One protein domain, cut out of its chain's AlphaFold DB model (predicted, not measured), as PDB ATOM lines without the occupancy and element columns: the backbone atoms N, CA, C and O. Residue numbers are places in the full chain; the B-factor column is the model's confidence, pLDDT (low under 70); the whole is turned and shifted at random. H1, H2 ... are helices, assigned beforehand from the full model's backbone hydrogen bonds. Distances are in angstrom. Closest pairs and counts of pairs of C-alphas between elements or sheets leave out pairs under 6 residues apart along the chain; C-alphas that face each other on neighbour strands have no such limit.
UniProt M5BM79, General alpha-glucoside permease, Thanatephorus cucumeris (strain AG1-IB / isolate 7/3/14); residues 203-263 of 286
ATOM      1  N   ALA A 203      78.406  41.860   4.314       47.34
ATOM      2  CA  ALA A 203      78.299  40.682   3.448       47.34
ATOM      3  C   ALA A 203      77.888  39.376   4.179       47.34
ATOM      4  O   ALA A 203      78.012  38.282   3.625       47.34
ATOM      5  N   ASP A 204      77.398  39.458   5.420       51.81
ATOM      6  CA  ASP A 204      77.063  38.290   6.243       51.81
ATOM      7  C   ASP A 204      75.916  37.446   5.658       51.81
ATOM      8  O   ASP A 204      75.831  36.261   5.947       51.81
ATOM      9  N   HIS A 205      75.090  37.988   4.753       49.91
ATOM     10  CA  HIS A 205      73.986  37.243   4.121       49.91
ATOM     11  C   HIS A 205      74.451  36.106   3.192       49.91
ATOM     12  O   HIS A 205      73.715  35.140   3.008       49.91
ATOM     13  N   GLN A 206      75.660  36.188   2.621       50.12
ATOM     14  CA  GLN A 206      76.212  35.139   1.748       50.12
ATOM     15  C   GLN A 206      77.193  34.199   2.469       50.12
ATOM     16  O   GLN A 206      77.690  33.237   1.879       50.12
ATOM     17  N   SER A 207      77.492  34.454   3.745       59.38
ATOM     18  CA  SER A 207      78.343  33.571   4.540       59.38
ATOM     19  C   SER A 207      77.564  32.305   4.934       59.38
ATOM     20  O   SER A 207      76.341  32.328   5.067       59.38
ATOM     21  N   ILE A 208      78.252  31.179   5.170       60.25
ATOM     22  CA  ILE A 208      77.602  29.973   5.729       60.25
ATOM     23  C   ILE A 208      76.915  30.323   7.063       60.25
ATOM     24  O   ILE A 208      75.844  29.803   7.356       60.25
ATOM     25  N   GLY A 209      77.479  31.261   7.835       63.03
ATOM     26  CA  GLY A 209      76.855  31.807   9.040       63.03
ATOM     27  C   GLY A 209      75.527  32.518   8.762       63.03
ATOM     28  O   GLY A 209      74.571  32.291   9.498       63.03
ATOM     29  N   GLY A 210      75.436  33.296   7.680       63.03
ATOM     30  CA  GLY A 210      74.198  33.917   7.205       63.03
ATOM     31  C   GLY A 210      73.156  32.917   6.727       63.03
ATOM     32  O   GLY A 210      71.991  33.030   7.086       63.03
ATOM     33  N   ILE A 211      73.572  31.885   5.990       67.94
ATOM     34  CA  ILE A 211      72.677  30.803   5.547       67.94
ATOM     35  C   ILE A 211      72.128  30.037   6.755       67.94
ATOM     36  O   ILE A 211      70.923  29.811   6.855       67.94
ATOM     37  N   VAL A 212      72.995  29.672   7.705       67.25
ATOM     38  CA  VAL A 212      72.598  29.028   8.965       67.25
ATOM     39  C   VAL A 212      71.686  29.948   9.775       67.25
ATOM     40  O   VAL A 212      70.713  29.475  10.356       67.25
ATOM     41  N   TRP A 213      71.940  31.259   9.778       65.56
ATOM     42  CA  TRP A 213      71.078  32.243  10.425       65.56
ATOM     43  C   TRP A 213      69.694  32.332   9.765       65.56
ATOM     44  O   TRP A 213      68.687  32.290  10.469       65.56
ATOM     45  N   GLU A 214      69.606  32.373   8.437       69.06
ATOM     46  CA  GLU A 214      68.323  32.357   7.720       69.06
ATOM     47  C   GLU A 214      67.557  31.047   7.932       69.06
ATOM     48  O   GLU A 214      66.350  31.061   8.174       69.06
ATOM     49  N   LEU A 215      68.251  29.906   7.930       72.50
ATOM     50  CA  LEU A 215      67.657  28.617   8.287       72.50
ATOM     51  C   LEU A 215      67.197  28.597   9.750       72.50
ATOM     52  O   LEU A 215      66.147  28.030  10.051       72.50
ATOM     53  N   SER A 216      67.923  29.267  10.651       68.94
ATOM     54  CA  SER A 216      67.556  29.348  12.066       68.94
ATOM     55  C   SER A 216      66.269  30.126  12.323       68.94
ATOM     56  O   SER A 216      65.591  29.850  13.308       68.94
ATOM     57  N   LYS A 217      65.858  31.022  11.415       71.50
ATOM     58  CA  LYS A 217      64.552  31.697  11.504       71.50
ATOM     59  C   LYS A 217      63.368  30.735  11.356       71.50
ATOM     60  O   LYS A 217      62.244  31.114  11.663       71.50
ATOM     61  N   ARG A 218      63.602  29.503  10.882       78.75
ATOM     62  CA  ARG A 218      62.591  28.435  10.805       78.75
ATOM     63  C   ARG A 218      62.531  27.565  12.066       78.75
ATOM     64  O   ARG A 218      61.688  26.675  12.134       78.75
ATOM     65  N   LEU A 219      63.431  27.774  13.028       81.44
ATOM     66  CA  LEU A 219      63.476  27.023  14.283       81.44
ATOM     67  C   LEU A 219      62.564  27.662  15.348       81.44
ATOM     68  O   LEU A 219      62.221  28.840  15.236       81.44
ATOM     69  N   PRO A 220      62.173  26.909  16.396       82.31
ATOM     70  CA  PRO A 220      61.414  27.447  17.524       82.31
ATOM     71  C   PRO A 220      62.107  28.655  18.175       82.31
ATOM     72  O   PRO A 220      63.338  28.704  18.257       82.31
ATOM     73  N   LEU A 221      61.312  29.597  18.691       76.25
ATOM     74  CA  LEU A 221      61.766  30.865  19.288       76.25
ATOM     75  C   LEU A 221      62.855  30.695  20.364       76.25
ATOM     76  O   LEU A 221      63.791  31.492  20.411       76.25
ATOM     77  N   ASP A 222      62.794  29.635  21.173       78.50
ATOM     78  CA  ASP A 222      63.790  29.360  22.220       78.50
ATOM     79  C   ASP A 222      65.179  29.037  21.637       78.50
ATOM     80  O   ASP A 222      66.219  29.473  22.144       78.50
ATOM     81  N   VAL A 223      65.203  28.313  20.513       76.69
ATOM     82  CA  VAL A 223      66.430  27.977  19.779       76.69
ATOM     83  C   VAL A 223      66.974  29.221  19.078       76.69
ATOM     84  O   VAL A 223      68.183  29.457  19.090       76.69
ATOM     85  N   GLN A 224      66.089  30.064  18.541       71.56
ATOM     86  CA  GLN A 224      66.458  31.329  17.910       71.56
ATOM     87  C   GLN A 224      67.109  32.302  18.908       71.56
ATOM     88  O   GLN A 224      68.144  32.895  18.601       71.56
ATOM     89  N   GLN A 225      66.553  32.443  20.117       73.44
ATOM     90  CA  GLN A 225      67.121  33.298  21.166       73.44
ATOM     91  C   GLN A 225      68.473  32.782  21.667       73.44
ATOM     92  O   GLN A 225      69.396  33.568  21.892       73.44
ATOM     93  N   THR A 226      68.614  31.461  21.796       75.50
ATOM     94  CA  THR A 226      69.883  30.824  22.171       75.50
ATOM     95  C   THR A 226      70.948  31.046  21.098       75.50
ATOM     96  O   THR A 226      72.070  31.435  21.420       75.50
ATOM     97  N   LEU A 227      70.593  30.889  19.818       68.69
ATOM     98  CA  LEU A 227      71.481  31.164  18.684       68.69
ATOM     99  C   LEU A 227      71.861  32.644  18.580       68.69
ATOM    100  O   LEU A 227      73.010  32.947  18.270       68.69
ATOM    101  N   HIS A 228      70.936  33.565  18.867       66.56
ATOM    102  CA  HIS A 228      71.224  35.000  18.870       66.56
ATOM    103  C   HIS A 228      72.212  35.373  19.979       66.56
ATOM    104  O   HIS A 228      73.233  35.995  19.693       66.56
ATOM    105  N   LYS A 229      71.975  34.913  21.219       70.62
ATOM    106  CA  LYS A 229      72.928  35.093  22.329       70.62
ATOM    107  C   LYS A 229      74.289  34.497  21.990       70.62
ATOM    108  O   LYS A 229      75.305  35.154  22.174       70.62
ATOM    109  N   TRP A 230      74.304  33.285  21.436       67.31
ATOM    110  CA  TRP A 230      75.531  32.621  21.007       67.31
ATOM    111  C   TRP A 230      76.287  33.427  19.938       67.31
ATOM    112  O   TRP A 230      77.505  33.586  20.042       67.31
ATOM    113  N   ARG A 231      75.568  34.001  18.961       63.88
ATOM    114  CA  ARG A 231      76.119  34.869  17.909       63.88
ATOM    115  C   ARG A 231      76.735  36.153  18.470       63.88
ATOM    116  O   ARG A 231      77.752  36.598  17.948       63.88
ATOM    117  N   GLU A 232      76.153  36.719  19.522       62.91
ATOM    118  CA  GLU A 232      76.669  37.918  20.198       62.91
ATOM    119  C   GLU A 232      77.910  37.636  21.061       62.91
ATOM    120  O   GLU A 232      78.775  38.499  21.184       62.91
ATOM    121  N   THR A 233      78.066  36.416  21.590       63.50
ATOM    122  CA  THR A 233      79.272  35.983  22.335       63.50
ATOM    123  C   THR A 233      80.503  35.677  21.473       63.50
ATOM    124  O   THR A 233      81.535  35.270  22.009       63.50
ATOM    125  N   LYS A 234      80.431  35.823  20.148       61.38
ATOM    126  CA  LYS A 234      81.491  35.357  19.243       61.38
ATOM    127  C   LYS A 234      82.828  36.090  19.410       61.38
ATOM    128  O   LYS A 234      82.902  37.282  19.709       61.38
ATOM    129  N   PHE A 235      83.906  35.351  19.144       63.69
ATOM    130  CA  PHE A 235      85.278  35.845  19.190       63.69
ATOM    131  C   PHE A 235      85.595  36.739  17.984       63.69
ATOM    132  O   PHE A 235      85.190  36.473  16.853       63.69
ATOM    133  N   ASP A 236      86.360  37.801  18.240       71.25
ATOM    134  CA  ASP A 236      86.925  38.667  17.204       71.25
ATOM    135  C   ASP A 236      87.931  37.883  16.338       71.25
ATOM    136  O   ASP A 236      88.628  36.993  16.841       71.25
ATOM    137  N   LEU A 237      88.051  38.222  15.052       74.50
ATOM    138  CA  LEU A 237      88.960  37.550  14.115       74.50
ATOM    139  C   LEU A 237      90.414  37.650  14.591       74.50
ATOM    140  O   LEU A 237      91.136  36.654  14.608       74.50
ATOM    141  N   ALA A 238      90.818  38.833  15.060       76.56
ATOM    142  CA  ALA A 238      92.161  39.063  15.589       76.56
ATOM    143  C   ALA A 238      92.448  38.210  16.837       76.56
ATOM    144  O   ALA A 238      93.535  37.651  16.972       76.56
ATOM    145  N   LYS A 239      91.458  38.061  17.731       78.44
ATOM    146  CA  LYS A 239      91.580  37.215  18.929       78.44
ATOM    147  C   LYS A 239      91.681  35.744  18.553       78.44
ATOM    148  O   LYS A 239      92.540  35.050  19.078       78.44
ATOM    149  N   THR A 240      90.837  35.291  17.629       81.19
ATOM    150  CA  THR A 240      90.843  33.906  17.142       81.19
ATOM    151  C   THR A 240      92.203  33.554  16.556       81.19
ATOM    152  O   THR A 240      92.800  32.552  16.927       81.19
ATOM    153  N   TRP A 241      92.736  34.425  15.704       83.38
ATOM    154  CA  TRP A 241      94.052  34.241  15.109       83.38
ATOM    155  C   TRP A 241      95.186  34.239  16.148       83.38
ATOM    156  O   TRP A 241      96.064  33.379  16.089       83.38
ATOM    157  N   ALA A 242      95.150  35.135  17.140       84.56
ATOM    158  CA  ALA A 242      96.137  35.152  18.222       84.56
ATOM    159  C   ALA A 242      96.082  33.879  19.086       84.56
ATOM    160  O   ALA A 242      97.121  33.299  19.405       84.56
ATOM    161  N   VAL A 243      94.875  33.413  19.425       86.38
ATOM    162  CA  VAL A 243      94.669  32.156  20.160       86.38
ATOM    163  C   VAL A 243      95.208  30.974  19.359       86.38
ATOM    164  O   VAL A 243      95.909  30.147  19.933       86.38
ATOM    165  N   SER A 244      94.968  30.916  18.045       86.12
ATOM    166  CA  SER A 244      95.501  29.851  17.187       86.12
ATOM    167  C   SER A 244      97.029  29.773  17.227       86.12
ATOM    168  O   SER A 244      97.573  28.681  17.370       86.12
ATOM    169  N   HIS A 245      97.732  30.911  17.167       87.50
ATOM    170  CA  HIS A 245      99.200  30.928  17.285       87.50
ATOM    171  C   HIS A 245      99.686  30.512  18.670       87.50
ATOM    172  O   HIS A 245     100.690  29.813  18.784       87.50
ATOM    173  N   MET A 246      98.969  30.899  19.726       88.50
ATOM    174  CA  MET A 246      99.315  30.501  21.089       88.50
ATOM    175  C   MET A 246      99.128  28.995  21.298       88.50
ATOM    176  O   MET A 246     100.013  28.339  21.837       88.50
ATOM    177  N   VAL A 247      98.016  28.435  20.813       89.94
ATOM    178  CA  VAL A 247      97.761  26.989  20.826       89.94
ATOM    179  C   VAL A 247      98.830  26.252  20.026       89.94
ATOM    180  O   VAL A 247      99.390  25.282  20.525       89.94
ATOM    181  N   PHE A 248      99.169  26.733  18.826       87.75
ATOM    182  CA  PHE A 248     100.250  26.162  18.023       87.75
ATOM    183  C   PHE A 248     101.584  26.146  18.785       87.75
ATOM    184  O   PHE A 248     102.241  25.109  18.842       87.75
ATOM    185  N   GLY A 249     101.953  27.255  19.435       87.75
ATOM    186  CA  GLY A 249     103.164  27.335  20.253       87.75
ATOM    187  C   GLY A 249     103.162  26.355  21.430       87.75
ATOM    188  O   GLY A 249     104.158  25.676  21.661       87.75
ATOM    189  N   VAL A 250     102.039  26.226  22.144       89.06
ATOM    190  CA  VAL A 250     101.893  25.256  23.245       89.06
ATOM    191  C   VAL A 250     102.034  23.824  22.735       89.06
ATOM    192  O   VAL A 250     102.793  23.050  23.311       89.06
ATOM    193  N   LEU A 251     101.364  23.479  21.632       87.50
ATOM    194  CA  LEU A 251     101.462  22.148  21.028       87.50
ATOM    195  C   LEU A 251     102.897  21.826  20.603       87.50
ATOM    196  O   LEU A 251     103.367  20.716  20.840       87.50
ATOM    197  N   LEU A 252     103.610  22.801  20.038       84.31
ATOM    198  CA  LEU A 252     105.008  22.642  19.647       84.31
ATOM    199  C   LEU A 252     105.942  22.474  20.857       84.31
ATOM    200  O   LEU A 252     106.942  21.779  20.754       84.31
ATOM    201  N   LEU A 253     105.620  23.048  22.018       84.94
ATOM    202  CA  LEU A 253     106.359  22.779  23.257       84.94
ATOM    203  C   LEU A 253     106.022  21.401  23.839       84.94
ATOM    204  O   LEU A 253     106.903  20.729  24.374       84.94
ATOM    205  N   CYS A 254     104.775  20.945  23.709       84.31
ATOM    206  CA  CYS A 254     104.365  19.611  24.147       84.31
ATOM    207  C   CYS A 254     105.087  18.485  23.384       84.31
ATOM    208  O   CYS A 254     105.317  17.424  23.962       84.31
ATOM    209  N   THR A 255     105.514  18.691  22.132       78.69
ATOM    210  CA  THR A 255     106.288  17.666  21.399       78.69
ATOM    211  C   THR A 255     107.646  17.371  22.042       78.69
ATOM    212  O   THR A 255     108.138  16.248  21.926       78.69
ATOM    213  N   LEU A 256     108.224  18.312  22.803       77.12
ATOM    214  CA  LEU A 256     109.439  18.063  23.588       77.12
ATOM    215  C   LEU A 256     109.219  16.954  24.620       77.12
ATOM    216  O   LEU A 256     110.131  16.177  24.892       77.12
ATOM    217  N   GLN A 257     108.006  16.836  25.162       73.19
ATOM    218  CA  GLN A 257     107.662  15.781  26.114       73.19
ATOM    219  C   GLN A 257     107.587  14.420  25.420       73.19
ATOM    220  O   GLN A 257     108.112  13.449  25.950       73.19
ATOM    221  N   VAL A 258     107.033  14.362  24.202       67.12
ATOM    222  CA  VAL A 258     107.014  13.144  23.368       67.12
ATOM    223  C   VAL A 258     108.434  12.685  23.032       67.12
ATOM    224  O   VAL A 258     108.735  11.499  23.110       67.12
ATOM    225  N   ALA A 259     109.341  13.622  22.743       58.59
ATOM    226  CA  ALA A 259     110.753  13.316  22.523       58.59
ATOM    227  C   ALA A 259     111.489  12.853  23.800       58.59
ATOM    228  O   ALA A 259     112.516  12.183  23.694       58.59
ATOM    229  N   SER A 260     110.966  13.193  24.986       54.09
ATOM    230  CA  SER A 260     111.578  12.913  26.291       54.09
ATOM    231  C   SER A 260     111.151  11.581  26.914       54.09
ATOM    232  O   SER A 260     111.726  11.208  27.935       54.09
ATOM    233  N   PHE A 261     110.165  10.863  26.359       49.88
ATOM    234  CA  PHE A 261     109.824   9.530  26.862       49.88
ATOM    235  C   PHE A 261     110.922   8.530  26.453       49.88
ATOM    236  O   PHE A 261     111.117   8.299  25.255       49.88
ATOM    237  N   PRO A 262     111.669   7.941  27.410       48.84
ATOM    238  CA  PRO A 262     112.510   6.789  27.115       48.84
ATOM    239  C   PRO A 262     111.622   5.615  26.674       48.84
ATOM    240  O   PRO A 262     110.456   5.565  27.079       48.84
ATOM    241  N   PRO A 263     112.143   4.673  25.865       47.44
ATOM    242  CA  PRO A 263     111.389   3.492  25.459       47.44
ATOM    243  C   PRO A 263     110.850   2.793  26.711       47.44
ATOM    244  O   PRO A 263     111.618   2.425  27.610       47.44
TER     245      PRO A 263
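AT A GLANCE: This is residues 203 to 263 of the 286 residues of the protein "General alpha-glucoside permease" of Thanatephorus cucumeris (strain AG1-IB / isolate 7/3/14) (UniProt M5BM79). A long helix, H4, sticks out as a free arm from a small, loose head in which H3 folds back beside H2, with short H1 near H2. The 61 printed residues include four named helices, H1 to H4 in chain order, and no named strand: all helix. The whole is extended, with a radius of gyration of the C-alphas of 19.3 A and spans of 57 by 25 by 18 A.

IN THESE COORDINATES: H4, residues 237 to 260, runs 35.6 A from C-alpha 237 at (88.960, 37.550, 14.115) to C-alpha 260 at (111.578, 12.913, 26.291). H3 is residues 221 to 232, 16.5 A; H2 residues 208 to 216, 11.9 A; H1 residues 203 to 206, 6.2 A.

HOW THE PARTS SIT: H4 is apart from H1, H2 and H3. H2 and H3, a helical hairpin, only just touch, with 3 pairs of C-alphas within 8 A, through residues 223 to 227 of H3 alone; the closest C-alphas, of Ser 216 and Gln 224, are 6.3 A apart. They run opposite ways at a shallow tilt of 24 degrees. H1 and H2 are close but not clearly touching, the closest C-alphas, of Asp 204 and Gly 210, 5.3 A apart. Every O i to N i+4 pair is within hydrogen-bond range in H2 and H3, 17 of 20 in H4; H1 is too short for one.

THE WHOLE: The farthest C-alphas, of Leu 221 and Pro 263, are 57.0 A apart. The printed part has no cut, and its three links are tight. pLDDT is under 70 in 27 residues, among them 203 to 214 and 258 to 263.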